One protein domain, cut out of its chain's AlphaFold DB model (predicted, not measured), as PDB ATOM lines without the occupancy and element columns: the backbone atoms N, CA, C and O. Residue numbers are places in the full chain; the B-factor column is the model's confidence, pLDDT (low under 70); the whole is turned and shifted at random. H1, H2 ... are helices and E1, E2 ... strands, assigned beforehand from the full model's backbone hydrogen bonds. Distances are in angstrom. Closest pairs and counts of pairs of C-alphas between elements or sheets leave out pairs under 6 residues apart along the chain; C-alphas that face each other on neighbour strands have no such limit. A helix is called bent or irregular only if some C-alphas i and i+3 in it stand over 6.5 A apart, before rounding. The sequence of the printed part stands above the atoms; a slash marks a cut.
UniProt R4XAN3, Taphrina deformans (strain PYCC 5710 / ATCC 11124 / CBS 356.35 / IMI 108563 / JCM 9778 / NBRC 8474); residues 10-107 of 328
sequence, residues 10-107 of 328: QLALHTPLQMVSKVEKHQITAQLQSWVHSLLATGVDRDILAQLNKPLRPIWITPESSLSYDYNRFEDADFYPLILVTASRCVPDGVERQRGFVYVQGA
ATOM      1  N   GLN A  10     180.805 174.306 134.005       78.12
ATOM      2  CA  GLN A  10     181.681 175.440 133.719       78.12
ATOM      3  C   GLN A  10     183.159 175.067 133.820       78.12
ATOM      4  O   GLN A  10     183.979 175.582 133.062       78.12
ATOM      5  N   LEU A  11     183.479 174.148 134.732       79.81
ATOM      6  CA  LEU A  11     184.824 173.627 134.968       79.81
ATOM      7  C   LEU A  11     185.184 172.429 134.078       79.81
ATOM      8  O   LEU A  11     186.319 171.949 134.115       79.81
ATOM      9  N   ALA A  12     184.234 171.929 133.286       85.38
ATOM     10  CA  ALA A  12     184.451 170.783 132.425       85.38
ATOM     11  C   ALA A  12     185.520 171.073 131.360       85.38
ATOM     12  O   ALA A  12     185.570 172.141 130.751       85.38
ATOM     13  N   LEU A  13     186.355 170.075 131.076       88.56
ATOM     14  CA  LEU A  13     187.343 170.173 130.009       88.56
ATOM     15  C   LEU A  13     186.648 170.252 128.640       88.56
ATOM     16  O   LEU A  13     185.895 169.349 128.251       88.56
ATOM     17  N   HIS A  14     186.956 171.293 127.872       86.69
ATOM     18  CA  HIS A  14     186.555 171.434 126.474       86.69
ATOM     19  C   HIS A  14     187.756 171.164 125.568       86.69
ATOM     20  O   HIS A  14     188.834 171.697 125.803       86.69
ATOM     21  N   THR A  15     187.570 170.323 124.550       86.50
ATOM     22  CA  THR A  15     188.604 169.954 123.572       86.50
ATOM     23  C   THR A  15     187.989 169.897 122.170       86.50
ATOM     24  O   THR A  15     186.782 169.646 122.053       86.50
ATOM     25  N   PRO A  16     188.774 170.114 121.102       81.44
ATOM     26  CA  PRO A  16     188.283 169.993 119.736       81.44
ATOM     27  C   PRO A  16     188.073 168.511 119.404       81.44
ATOM     28  O   PRO A  16     189.029 167.740 119.367       81.44
ATOM     29  N   LEU A  17     186.821 168.106 119.168       76.94
ATOM     30  CA  LEU A  17     186.436 166.700 118.947       76.94
ATOM     31  C   LEU A  17     187.113 166.066 117.725       76.94
ATOM     32  O   LEU A  17     187.255 164.849 117.663       76.94
ATOM     33  N   GLN A  18     187.506 166.893 116.759       74.88
ATOM     34  CA  GLN A  18     188.192 166.487 115.539       74.88
ATOM     35  C   GLN A  18     189.682 166.171 115.746       74.88
ATOM     36  O   GLN A  18     190.262 165.502 114.900       74.88
ATOM     37  N   MET A  19     190.293 166.625 116.848       78.12
ATOM     38  CA  MET A  19     191.713 166.374 117.157       78.12
ATOM     39  C   MET A  19     191.902 165.518 118.406       78.12
ATOM     40  O   MET A  19     192.781 164.671 118.437       78.12
ATOM     41  N   VAL A  20     191.081 165.738 119.435       85.50
ATOM     42  CA  VAL A  20     191.212 165.070 120.730       85.50
ATOM     43  C   VAL A  20     190.094 164.051 120.870       85.50
ATOM     44  O   VAL A  20     188.916 164.400 121.013       85.50
ATOM     45  N   SER A  21     190.469 162.774 120.850       88.69
ATOM     46  CA  SER A  21     189.513 161.674 120.988       88.69
ATOM     47  C   SER A  21     188.830 161.681 122.365       88.69
ATOM     48  O   SER A  21     189.336 162.234 123.342       88.69
ATOM     49  N   LYS A  22     187.683 161.000 122.494       90.94
ATOM     50  CA  LYS A  22     187.000 160.847 123.797       90.94
ATOM     51  C   LYS A  22     187.886 160.166 124.848       90.94
ATOM     52  O   LYS A  22     187.807 160.514 126.023       90.94
ATOM     53  N   VAL A  23     188.713 159.208 124.421       93.75
ATOM     54  CA  VAL A  23     189.641 158.474 125.293       93.75
ATOM     55  C   VAL A  23     190.733 159.407 125.805       93.75
ATOM     56  O   VAL A  23     190.961 159.484 127.008       93.75
ATOM     57  N   GLU A  24     191.355 160.165 124.906       92.75
ATOM     58  CA  GLU A  24     192.387 161.140 125.257       92.75
ATOM     59  C   GLU A  24     191.829 162.235 126.173       92.75
ATOM     60  O   GLU A  24     192.387 162.501 127.235       92.75
ATOM     61  N   LYS A  25     190.651 162.786 125.850       93.12
ATOM     62  CA  LYS A  25     189.946 163.741 126.714       93.12
ATOM     63  C   LYS A  25     189.750 163.195 128.130       93.12
ATOM     64  O   LYS A  25     189.946 163.928 129.101       93.12
ATOM     65  N   HIS A  26     189.361 161.929 128.269       93.81
ATOM     66  CA  HIS A  26     189.200 161.295 129.576       93.81
ATOM     67  C   HIS A  26     190.537 161.183 130.330       93.81
ATOM     68  O   HIS A  26     190.598 161.531 131.508       93.81
ATOM     69  N   GLN A  27     191.616 160.786 129.648       95.19
ATOM     70  CA  GLN A  27     192.961 160.709 130.235       95.19
ATOM     71  C   GLN A  27     193.486 162.078 130.694       95.19
ATOM     72  O   GLN A  27     194.062 162.175 131.777       95.19
ATOM     73  N   ILE A  28     193.258 163.135 129.907       93.88
ATOM     74  CA  ILE A  28     193.584 164.519 130.279       93.88
ATOM     75  C   ILE A  28     192.773 164.923 131.514       93.88
ATOM     76  O   ILE A  28     193.333 165.405 132.495       93.88
ATOM     77  N   THR A  29     191.459 164.671 131.500       93.25
ATOM     78  CA  THR A  29     190.550 165.034 132.601       93.25
ATOM     79  C   THR A  29     190.981 164.398 133.925       93.25
ATOM     80  O   THR A  29     190.998 165.074 134.952       93.25
ATOM     81  N   ALA A  30     191.405 163.130 133.902       94.44
ATOM     82  CA  ALA A  30     191.904 162.417 135.079       94.44
ATOM     83  C   ALA A  30     193.193 163.022 135.674       94.44
ATOM     84  O   ALA A  30     193.453 162.856 136.864       94.44
ATOM     85  N   GLN A  31     193.993 163.736 134.874       95.06
ATOM     86  CA  GLN A  31     195.239 164.372 135.315       95.06
ATOM     87  C   GLN A  31     195.075 165.842 135.730       95.06
ATOM     88  O   GLN A  31     195.961 166.383 136.388       95.06
ATOM     89  N   LEU A  32     193.948 166.494 135.420       91.12
ATOM     90  CA  LEU A  32     193.768 167.930 135.678       91.12
ATOM     91  C   LEU A  32     194.058 168.320 137.129       91.12
ATOM     92  O   LEU A  32     194.756 169.300 137.370       91.12
ATOM     93  N   GLN A  33     193.581 167.537 138.100       90.94
ATOM     94  CA  GLN A  33     193.793 167.845 139.515       90.94
ATOM     95  C   GLN A  33     195.274 167.814 139.903       90.94
ATOM     96  O   GLN A  33     195.733 168.671 140.657       90.94
ATOM     97  N   SER A  34     196.062 166.873 139.374       92.81
ATOM     98  CA  SER A  34     197.498 166.828 139.669       92.81
ATOM     99  C   SER A  34     198.237 168.006 139.031       92.81
ATOM    100  O   SER A  34     199.142 168.568 139.651       92.81
ATOM    101  N   TRP A  35     197.824 168.448 137.841       92.12
ATOM    102  CA  TRP A  35     198.387 169.638 137.202       92.12
ATOM    103  C   TRP A  35     198.004 170.925 137.926       92.12
ATOM    104  O   TRP A  35     198.866 171.783 138.100       92.12
ATOM    105  N   VAL A  36     196.768 171.040 138.420       88.81
ATOM    106  CA  VAL A  36     196.337 172.163 139.268       88.81
ATOM    107  C   VAL A  36     197.181 172.218 140.537       88.81
ATOM    108  O   VAL A  36     197.742 173.268 140.839       88.81
ATOM    109  N   HIS A  37     197.369 171.095 141.238       89.38
ATOM    110  CA  HIS A  37     198.274 171.046 142.390       89.38
ATOM    111  C   HIS A  37     199.705 171.443 142.014       89.38
ATOM    112  O   HIS A  37     200.323 172.236 142.718       89.38
ATOM    113  N   SER A  38     200.215 170.945 140.884       87.69
ATOM    114  CA  SER A  38     201.560 171.275 140.400       87.69
ATOM    115  C   SER A  38     201.711 172.765 140.094       87.69
ATOM    116  O   SER A  38     202.747 173.336 140.417       87.69
ATOM    117  N   LEU A  39     200.694 173.393 139.496       85.81
ATOM    118  CA  LEU A  39     200.644 174.825 139.204       85.81
ATOM    119  C   LEU A  39     200.549 175.652 140.488       85.81
ATOM    120  O   LEU A  39     201.299 176.602 140.649       85.81
ATOM    121  N   LEU A  40     199.683 175.285 141.429       85.31
ATOM    122  CA  LEU A  40     199.529 176.005 142.698       85.31
ATOM    123  C   LEU A  40     200.724 175.837 143.641       85.31
ATOM    124  O   LEU A  40     200.930 176.680 144.516       85.31
ATOM    125  N   ALA A  41     201.476 174.747 143.482       84.06
ATOM    126  CA  ALA A  41     202.773 174.543 144.112       84.06
ATOM    127  C   ALA A  41     203.885 175.344 143.420       84.06
ATOM    128  O   ALA A  41     204.922 175.595 144.040       84.06
ATOM    129  N   THR A  42     203.676 175.768 142.164       76.00
ATOM    130  CA  THR A  42     204.534 176.804 141.595       76.00
ATOM    131  C   THR A  42     204.268 178.122 142.309       76.00
ATOM    132  O   THR A  42     203.136 178.393 142.704       76.00
ATOM    133  N   GLY A  43     205.291 178.960 142.471       71.19
ATOM    134  CA  GLY A  43     205.157 180.317 143.023       71.19
ATOM    135  C   GLY A  43     204.353 181.282 142.134       71.19
ATOM    136  O   GLY A  43     204.688 182.461 142.070       71.19
ATOM    137  N   VAL A  44     203.355 180.780 141.397       78.88
ATOM    138  CA  VAL A  44     202.462 181.562 140.546       78.88
ATOM    139  C   VAL A  44     201.674 182.551 141.396       78.88
ATOM    140  O   VAL A  44     201.227 182.236 142.502       78.88
ATOM    141  N   ASP A  45     201.506 183.753 140.860       77.38
ATOM    142  CA  ASP A  45     200.743 184.804 141.513       77.38
ATOM    143  C   ASP A  45     199.252 184.436 141.526       77.38
ATOM    144  O   ASP A  45     198.576 184.387 140.494       77.38
ATOM    145  N   ARG A  46     198.746 184.131 142.722       81.81
ATOM    146  CA  ARG A  46     197.351 183.732 142.928       81.81
ATOM    147  C   ARG A  46     196.401 184.921 142.866       81.81
ATOM    148  O   ARG A  46     195.229 184.714 142.554       81.81
ATOM    149  N   ASP A  47     196.888 186.136 143.096       83.75
ATOM    150  CA  ASP A  47     196.070 187.344 143.026       83.75
ATOM    151  C   ASP A  47     195.674 187.628 141.575       83.75
ATOM    152  O   ASP A  47     194.546 188.041 141.310       83.75
ATOM    153  N   ILE A  48     196.544 187.302 140.612       80.62
ATOM    154  CA  ILE A  48     196.205 187.335 139.180       80.62
ATOM    155  C   ILE A  48     195.080 186.343 138.867       80.62
ATOM    156  O   ILE A  48     194.109 186.694 138.197       80.62
ATOM    157  N   LEU A  49     195.158 185.112 139.384       79.00
ATOM    158  CA  LEU A  49     194.105 184.108 139.176       79.00
ATOM    159  C   LEU A  49     192.775 184.531 139.820       79.00
ATOM    160  O   LEU A  49     191.702 184.271 139.270       79.00
ATOM    161  N   ALA A  50     192.832 185.228 140.957       81.75
ATOM    162  CA  ALA A  50     191.655 185.740 141.650       81.75
ATOM    163  C   ALA A  50     190.895 186.808 140.840       81.75
ATOM    164  O   ALA A  50     189.692 186.977 141.053       81.75
ATOM    165  N   GLN A  51     191.531 187.464 139.863       86.25
ATOM    166  CA  GLN A  51     190.882 188.458 138.997       86.25
ATOM    167  C   GLN A  51     189.903 187.842 137.978       86.25
ATOM    168  O   GLN A  51     189.049 188.548 137.443       86.25
ATOM    169  N   LEU A  52     189.964 186.530 137.714       86.12
ATOM    170  CA  LEU A  52     189.104 185.871 136.720       86.12
ATOM    171  C   LEU A  52     187.670 185.682 137.224       86.12
ATOM    172  O   LEU A  52     187.396 184.751 137.973       86.12
ATOM    173  N   ASN A  53     186.721 186.525 136.822       87.19
ATOM    174  CA  ASN A  53     185.323 186.424 137.285       87.19
ATOM    175  C   ASN A  53     184.521 185.281 136.639       87.19
ATOM    176  O   ASN A  53     183.506 184.857 137.186       87.19
ATOM    177  N   LYS A  54     184.998 184.763 135.508       87.19
ATOM    178  CA  LYS A  54     184.447 183.625 134.769       87.19
ATOM    179  C   LYS A  54     185.588 182.653 134.420       87.19
ATOM    180  O   LYS A  54     186.734 183.104 134.313       87.19
ATOM    181  N   PRO A  55     185.320 181.351 134.227       88.38
ATOM    182  CA  PRO A  55     186.335 180.407 133.762       88.38
ATOM    183  C   PRO A  55     186.849 180.782 132.372       88.38
ATOM    184  O   PRO A  55     186.109 181.315 131.548       88.38
ATOM    185  N   LEU A  56     188.112 180.461 132.090       89.00
ATOM    186  CA  LEU A  56     188.642 180.501 130.728       89.00
ATOM    187  C   LEU A  56     188.169 179.253 129.972       89.00
ATOM    188  O   LEU A  56     188.289 178.140 130.486       89.00
ATOM    189  N   ARG A  57     187.686 179.415 128.739       88.44
ATOM    190  CA  ARG A  57     187.343 178.292 127.856       88.44
ATOM    191  C   ARG A  57     188.125 178.384 126.549       88.44
ATOM    192  O   ARG A  57     187.868 179.295 125.764       88.44
ATOM    193  N   PRO A  58     189.040 177.440 126.285       88.50
ATOM    194  CA  PRO A  58     189.730 177.369 125.007       88.50
ATOM    195  C   PRO A  58     188.771 177.059 123.851       88.50
ATOM    196  O   PRO A  58     187.912 176.180 123.962       88.50
ATOM    197  N   ILE A  59     188.935 177.767 122.735       85.81
ATOM    198  CA  ILE A  59     188.210 177.549 121.481       85.81
ATOM    199  C   ILE A  59     189.235 177.464 120.359       85.81
ATOM    200  O   ILE A  59     189.924 178.439 120.076       85.81
ATOM    201  N   TRP A  60     189.325 176.306 119.711       83.31
ATOM    202  CA  TRP A  60     190.280 176.081 118.632       83.31
ATOM    203  C   TRP A  60     189.690 176.468 117.283       83.31
ATOM    204  O   TRP A  60     188.599 176.022 116.926       83.31
ATOM    205  N   ILE A  61     190.450 177.257 116.532       83.25
ATOM    206  CA  ILE A  61     190.155 177.635 115.155       83.25
ATOM    207  C   ILE A  61     191.258 177.069 114.270       83.25
ATOM    208  O   ILE A  61     192.432 177.378 114.454       83.25
ATOM    209  N   THR A  62     190.860 176.244 113.312       80.69
ATOM    210  CA  THR A  62     191.738 175.589 112.335       80.69
ATOM    211  C   THR A  62     191.365 176.029 110.917       80.69
ATOM    212  O   THR A  62     190.269 176.563 110.728       80.69
ATOM    213  N   PRO A  63     192.204 175.773 109.897       81.94
ATOM    214  CA  PRO A  63     191.861 176.080 108.506       81.94
ATOM    215  C   PRO A  63     190.570 175.398 108.016       81.94
ATOM    216  O   PRO A  63     189.890 175.917 107.139       81.94
ATOM    217  N   GLU A  64     190.209 174.247 108.589       76.88
ATOM    218  CA  GLU A  64     188.974 173.515 108.284       76.88
ATOM    219  C   GLU A  64     187.751 174.038 109.057       76.88
ATOM    220  O   GLU A  64     186.623 173.600 108.822       76.88
ATOM    221  N   SER A  65     187.951 174.957 110.005       77.69
ATOM    222  CA  SER A  65     186.863 175.536 110.787       77.69
ATOM    223  C   SER A  65     186.047 176.493 109.921       77.69
ATOM    224  O   SER A  65     186.584 177.415 109.310       77.69
ATOM    225  N   SER A  66     184.724 176.319 109.895       70.69
ATOM    226  CA  SER A  66     183.841 177.292 109.251       70.69
ATOM    227  C   SER A  66     183.848 178.584 110.067       70.69
ATOM    228  O   SER A  66     183.330 178.625 111.183       70.69
ATOM    229  N   LEU A  67     184.455 179.637 109.517       64.25
ATOM    230  CA  LEU A  67     184.512 180.961 110.133       64.25
ATOM    231  C   LEU A  67     183.201 181.749 109.937       64.25
ATOM    232  O   LEU A  67     183.234 182.948 109.670       64.25
ATOM    233  N   SER A  68     182.033 181.115 110.065       58.25
ATOM    234  CA  SER A  68     180.761 181.835 110.208       58.25
ATOM    235  C   SER A  68     180.675 182.436 111.618       58.25
ATOM    236  O   SER A  68     179.866 182.040 112.453       58.25
ATOM    237  N   TYR A  69     181.597 183.347 111.927       56.66
ATOM    238  CA  TYR A  69     181.664 183.995 113.227       56.66
ATOM    239  C   TYR A  69     180.674 185.150 113.265       56.66
ATOM    240  O   TYR A  69     180.914 186.227 112.728       56.66
ATOM    241  N   ASP A  70     179.556 184.905 113.938       59.72
ATOM    242  CA  ASP A  70     178.834 185.965 114.619       59.72
ATOM    243  C   ASP A  70     179.742 186.487 115.744       59.72
ATOM    244  O   ASP A  70     180.057 185.752 116.688       59.72
ATOM    245  N   TYR A  71     180.223 187.726 115.609       56.31
ATOM    246  CA  TYR A  71     181.090 188.382 116.594       56.31
ATOM    247  C   TYR A  71     180.456 188.409 117.993       56.31
ATOM    248  O   TYR A  71     181.178 188.396 118.990       56.31
ATOM    249  N   ASN A  72     179.124 188.337 118.071       66.25
ATOM    250  CA  ASN A  72     178.377 188.444 119.316       66.25
ATOM    251  C   ASN A  72     178.113 187.084 119.979       66.25
ATOM    252  O   ASN A  72     177.527 187.014 121.058       66.25
ATOM    253  N   ARG A  73     178.580 185.977 119.382       73.00
ATOM    254  CA  ARG A  73     178.305 184.603 119.845       73.00
ATOM    255  C   ARG A  73     178.654 184.348 121.317       73.00
ATOM    256  O   ARG A  73     178.109 183.420 121.915       73.00
ATOM    257  N   PHE A  74     179.582 185.119 121.882       80.44
ATOM    258  CA  PHE A  74     180.057 184.949 123.255       80.44
ATOM    259  C   PHE A  74     179.770 186.143 124.175       80.44
ATOM    260  O   PHE A  74     180.272 186.139 125.297       80.44
ATOM    261  N   GLU A  75     178.983 187.140 123.752       80.69
ATOM    262  CA  GLU A  75     178.668 188.315 124.590       80.69
ATOM    263  C   GLU A  75     178.030 187.907 125.929       80.69
ATOM    264  O   GLU A  75     178.474 188.343 126.993       80.69
ATOM    265  N   ASP A  76     177.090 186.961 125.884       83.75
ATOM    266  CA  ASP A  76     176.387 186.430 127.060       83.75
ATOM    267  C   ASP A  76     176.995 185.125 127.606       83.75
ATOM    268  O   ASP A  76     176.378 184.420 128.407       83.75
ATOM    269  N   ALA A  77     178.211 184.762 127.184       86.06
ATOM    270  CA  ALA A  77     178.843 183.529 127.638       86.06
ATOM    271  C   ALA A  77     179.149 183.571 129.144       86.06
ATOM    272  O   ALA A  77     179.618 184.571 129.699       86.06
ATOM    273  N   ASP A  78     178.968 182.439 129.818       88.75
ATOM    274  CA  ASP A  78     179.314 182.242 131.225       88.75
ATOM    275  C   ASP A  78     180.812 181.943 131.445       88.75
ATOM    276  O   ASP A  78     181.235 181.604 132.546       88.75
ATOM    277  N   PHE A  79     181.631 182.124 130.406       88.31
ATOM    278  CA  PHE A  79     183.079 181.916 130.372       88.31
ATOM    279  C   PHE A  79     183.773 183.033 129.572       88.31
ATOM    280  O   PHE A  79     183.144 183.712 128.761       88.31
ATOM    281  N   TYR A  80     185.083 183.197 129.757       89.31
ATOM    282  CA  TYR A  80     185.933 183.996 128.872       89.31
ATOM    283  C   TYR A  80     186.472 183.118 127.733       89.31
ATOM    284  O   TYR A  80     187.177 182.139 128.011       89.31
ATOM    285  N   PRO A  81     186.159 183.413 126.458       88.62
ATOM    286  CA  PRO A  81     186.676 182.643 125.336       88.62
ATOM    287  C   PRO A  81     188.174 182.909 125.150       88.62
ATOM    288  O   PRO A  81     188.592 184.040 124.918       88.62
ATOM    289  N   LEU A  82     188.984 181.855 125.213       89.00
ATOM    290  CA  LEU A  82     190.391 181.888 124.824       89.00
ATOM    291  C   LEU A  82     190.508 181.318 123.410       89.00
ATOM    292  O   LEU A  82     190.490 180.103 123.218       89.00
ATOM    293  N   ILE A  83     190.576 182.200 122.414       86.88
ATOM    294  CA  ILE A  83     190.621 181.798 121.006       86.88
ATOM    295  C   ILE A  83     192.039 181.342 120.644       86.88
ATOM    296  O   ILE A  83     192.976 182.135 120.625       86.88
ATOM    297  N   LEU A  84     192.181 180.052 120.349       85.94
ATOM    298  CA  LEU A  84     193.424 179.406 119.945       85.94
ATOM    299  C   LEU A  84     193.387 179.173 118.435       85.94
ATOM    300  O   LEU A  84     192.748 178.236 117.952       85.94
ATOM    301  N   VAL A  85     194.047 180.048 117.682       84.25
ATOM    302  CA  VAL A  85     194.088 179.974 116.218       84.25
ATOM    303  C   VAL A  85     195.324 179.206 115.779       84.25
ATOM    304  O   VAL A  85     196.428 179.481 116.241       84.25
ATOM    305  N   THR A  86     195.149 178.274 114.847       81.19
ATOM    306  CA  THR A  86     196.257 177.622 114.157       81.19
ATOM    307  C   THR A  86     196.114 177.776 112.650       81.19
ATOM    308  O   THR A  86     195.038 177.585 112.088       81.19
ATOM    309  N   ALA A  87     197.221 178.111 111.989       80.19
ATOM    310  CA  ALA A  87     197.333 178.055 110.534       80.19
ATOM    311  C   ALA A  87     197.706 176.644 110.037       80.19
ATOM    312  O   ALA A  87     197.757 176.398 108.834       80.19
ATOM    313  N   SER A  88     197.993 175.711 110.954       80.00
ATOM    314  CA  SER A  88     198.368 174.342 110.616       80.00
ATOM    315  C   SER A  88     197.150 173.510 110.243       80.00
ATOM    316  O   SER A  88     196.115 173.555 110.905       80.00
ATOM    317  N   ARG A  89     197.315 172.693 109.204       79.38
ATOM    318  CA  ARG A  89     196.355 171.656 108.834       79.38
ATOM    319  C   ARG A  89     196.383 170.526 109.863       79.38
ATOM    320  O   ARG A  89     197.457 170.119 110.304       79.38
ATOM    321  N   CYS A  90     195.220 169.979 110.189       78.50
ATOM    322  CA  CYS A  90     195.134 168.781 111.020       78.50
ATOM    323  C   CYS A  90     195.262 167.523 110.158       78.50
ATOM    324  O   CYS A  90     194.459 167.327 109.247       78.50
ATOM    325  N   VAL A  91     196.225 166.648 110.454       81.94
ATOM    326  CA  VAL A  91     196.382 165.362 109.749       81.94
ATOM    327  C   VAL A  91     196.255 164.191 110.738       81.94
ATOM    328  O   VAL A  91     196.780 164.300 111.844       81.94
ATOM    329  N   PRO A  92     195.574 163.077 110.387       75.81
ATOM    330  CA  PRO A  92     195.211 162.025 111.350       75.81
ATOM    331  C   PRO A  92     196.376 161.440 112.160       75.81
ATOM    332  O   PRO A  92     196.242 161.248 113.364       75.81
ATOM    333  N   ASP A  93     197.522 161.208 111.515       80.25
ATOM    334  CA  ASP A  93     198.702 160.598 112.145       80.25
ATOM    335  C   ASP A  93     199.763 161.636 112.555       80.25
ATOM    336  O   ASP A  93     200.913 161.293 112.832       80.25
ATOM    337  N   GLY A  94     199.428 162.931 112.505       82.69
ATOM    338  CA  GLY A  94     200.370 164.034 112.731       82.69
ATOM    339  C   GLY A  94     201.471 164.168 111.667       82.69
ATOM    340  O   GLY A  94     202.244 165.120 111.705       82.69
ATOM    341  N   VAL A  95     201.549 163.256 110.694       87.19
ATOM    342  CA  VAL A  95     202.549 163.258 109.622       87.19
ATOM    343  C   VAL A  95     201.888 162.920 108.291       87.19
ATOM    344  O   VAL A  95     201.143 161.952 108.183       87.19
ATOM    345  N   GLU A  96     202.201 163.681 107.244       89.19
ATOM    346  CA  GLU A  96     201.721 163.417 105.888       89.19
ATOM    347  C   GLU A  96     202.849 163.607 104.873       89.19
ATOM    348  O   GLU A  96     203.504 164.648 104.818       89.19
ATOM    349  N   ARG A  97     203.080 162.597 104.029       88.69
ATOM    350  CA  ARG A  97     204.042 162.712 102.927       88.69
ATOM    351  C   ARG A  97     203.395 163.438 101.755       88.69
ATOM    352  O   ARG A  97     202.435 162.938 101.177       88.69
ATOM    353  N   GLN A  98     203.969 164.570 101.370       84.31
ATOM    354  CA  GLN A  98     203.594 165.301 100.167       84.31
ATOM    355  C   GLN A  98     204.669 165.154  99.082       84.31
ATOM    356  O   GLN A  98     205.743 164.586  99.294       84.31
ATOM    357  N   ARG A  99     204.382 165.638  97.870       85.31
ATOM    358  CA  ARG A  99     205.366 165.621  96.781       85.31
ATOM    359  C   ARG A  99     206.486 166.616  97.094       85.31
ATOM    360  O   ARG A  99     206.288 167.818  96.987       85.31
ATOM    361  N   GLY A 100     207.658 166.095  97.453       87.38
ATOM    362  CA  GLY A 100     208.873 166.884  97.683       87.38
ATOM    363  C   GLY A 100     209.146 167.262  99.142       87.38
ATOM    364  O   GLY A 100     210.226 167.772  99.417       87.38
ATOM    365  N   PHE A 101     208.234 166.981 100.079       86.00
ATOM    366  CA  PHE A 101     208.460 167.202 101.512       86.00
ATOM    367  C   PHE A 101     207.547 166.329 102.385       86.00
ATOM    368  O   PHE A 101     206.579 165.732 101.912       86.00
ATOM    369  N   VAL A 102     207.855 166.256 103.679       89.38
ATOM    370  CA  VAL A 102     207.016 165.598 104.687       89.38
ATOM    371  C   VAL A 102     206.454 166.677 105.600       89.38
ATOM    372  O   VAL A 102     207.213 167.396 106.243       89.38
ATOM    373  N   TYR A 103     205.132 166.803 105.633       87.12
ATOM    374  CA  TYR A 103     204.450 167.641 106.606       87.12
ATOM    375  C   TYR A 103     204.439 166.921 107.953       87.12
ATOM    376  O   TYR A 103     204.022 165.768 108.029       87.12
ATOM    377  N   VAL A 104     204.886 167.603 109.004       86.38
ATOM    378  CA  VAL A 104     204.826 167.124 110.386       86.38
ATOM    379  C   VAL A 104     204.069 168.179 111.186       86.38
ATOM    380  O   VAL A 104     204.522 169.316 111.316       86.38
ATOM    381  N   GLN A 105     202.886 167.825 111.677       83.81
ATOM    382  CA  GLN A 105     202.043 168.700 112.481       83.81
ATOM    383  C   GLN A 105     202.789 169.084 113.763       83.81
ATOM    384  O   GLN A 105     203.336 168.226 114.451       83.81
ATOM    385  N   GLY A 106     202.838 170.382 114.065       78.12
ATOM    386  CA  GLY A 106     203.579 170.902 115.218       78.12
ATOM    387  C   GLY A 106     205.092 171.037 115.010       78.12
ATOM    388  O   GLY A 106     205.752 171.625 115.854       78.12
ATOM    389  N   ALA A 107     205.661 170.621 113.869       78.06
ATOM    390  CA  ALA A 107     207.082 170.888 113.577       78.06
ATOM    391  C   ALA A 107     207.401 172.382 113.390       78.06
ATOM    392  O   ALA A 107     208.565 172.754 113.276       78.06
TER     393      ALA A 107
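This is residues 10 to 107 of the 328 residues of a protein of Taphrina deformans (strain PYCC 5710 / ATCC 11124 / CBS 356.35 / IMI 108563 / JCM 9778 / NBRC 8474) (UniProt R4XAN3). What does a first look show? Going from the first residue, a chain segment, residues 10 to 21, leads into a bent helix, H1, which makes one side of a loose, open frame; on the other side, near the middle of the whole, two parallel strands, E1 and E2, lie side by side. The small helix H2 sits in the turn from H1 to E1, residues 65 to 76 of the loop between the two strands stick out, and a two-stranded hairpin, E3 and E4, forms a separate small arm at the far end of the length from H2. What is it made of? The printed part has 98 residues with two named helices and four named strands, in the order H1, H2, E1, E2, E3, E4; the sheet of E1 and E2 is parallel and the sheet of E3 and E4 is antiparallel. How regular and how compact is it? The class is mixed, helices and strands, with 45 of the 98 residues in named elements, under half; the whole is loose, with a radius of gyration of the C-alphas of 17.1 A and spans of 52 by 35 by 25 A.

How does the first helix run? H1, residues 22 to 41, was assigned as one helix by its hydrogen bonds but is bent, with C-alphas 30 and 33 lying 7.3 A apart. Its arms, H1a of residues 22 to 30 and H1b of residues 33 to 41, stand at a steep tilt of 42 degrees. What stands near the arms? H1b and H2, residues 46 to 50, are only just apart, with a closest distance of 8.0 A between C-alphas, and H1a and H2 are apart; in H1a, H1b and H2 every O i to N i+4 pair is within hydrogen-bond range. Both arms are apart from E1, residues 56 to 61, and from E2, residues 80 to 85. How do the strands pair? E1 and E2 are parallel neighbours at 28 degrees, with N 59 and O 82 at 2.8 A and N 84 and O 59 at 2.8 A, within hydrogen-bond range; the C-alphas of Pro 58 and Leu 82 face each other at 4.6 A. E3, residues 95 to 98, and E4, residues 101 to 104, form an antiparallel hairpin at 160 degrees, with N 96 and O 103 at 2.9 A and N 103 and O 96 at 2.8 A, within that range. Does the hairpin meet the other sheet? E3 is apart from E1 and from E2, and E4 is apart from both as well.

Where do the helices lie? H1a begins at C-alpha 22, at (187.000, 160.847, 123.797), and is 12.4 A long from first to last C-alpha; H1b is 12.1 A long and H2 is 6.2 A long. Where do the strands lie? E1 is 15.9 A long and begins at C-alpha 56, at (188.642, 180.501, 130.728), and E2 is 15.6 A long. E3 is 9.7 A and E4 is 9.6 A long, and E4 ends at C-alpha 104, at (204.826, 167.124, 110.386).

How large is it, and is it cut? The two C-alphas farthest apart are those of Asp 47 and Arg 99, at 51.9 A, and the printed part runs from 10 to 107 without a cut. Which links are long? The link from E1 to E2, with 18 residues, is long; that from E2 to E3, with 9 residues, is short, and the other links are tight. Which stretches stand free? Residues 33 to 51, 65 to 76 and 97 to 102 stand free. Where is confidence low? The mean pLDDT of the printed part is 83.3, and residues 67 to 72 are under 70.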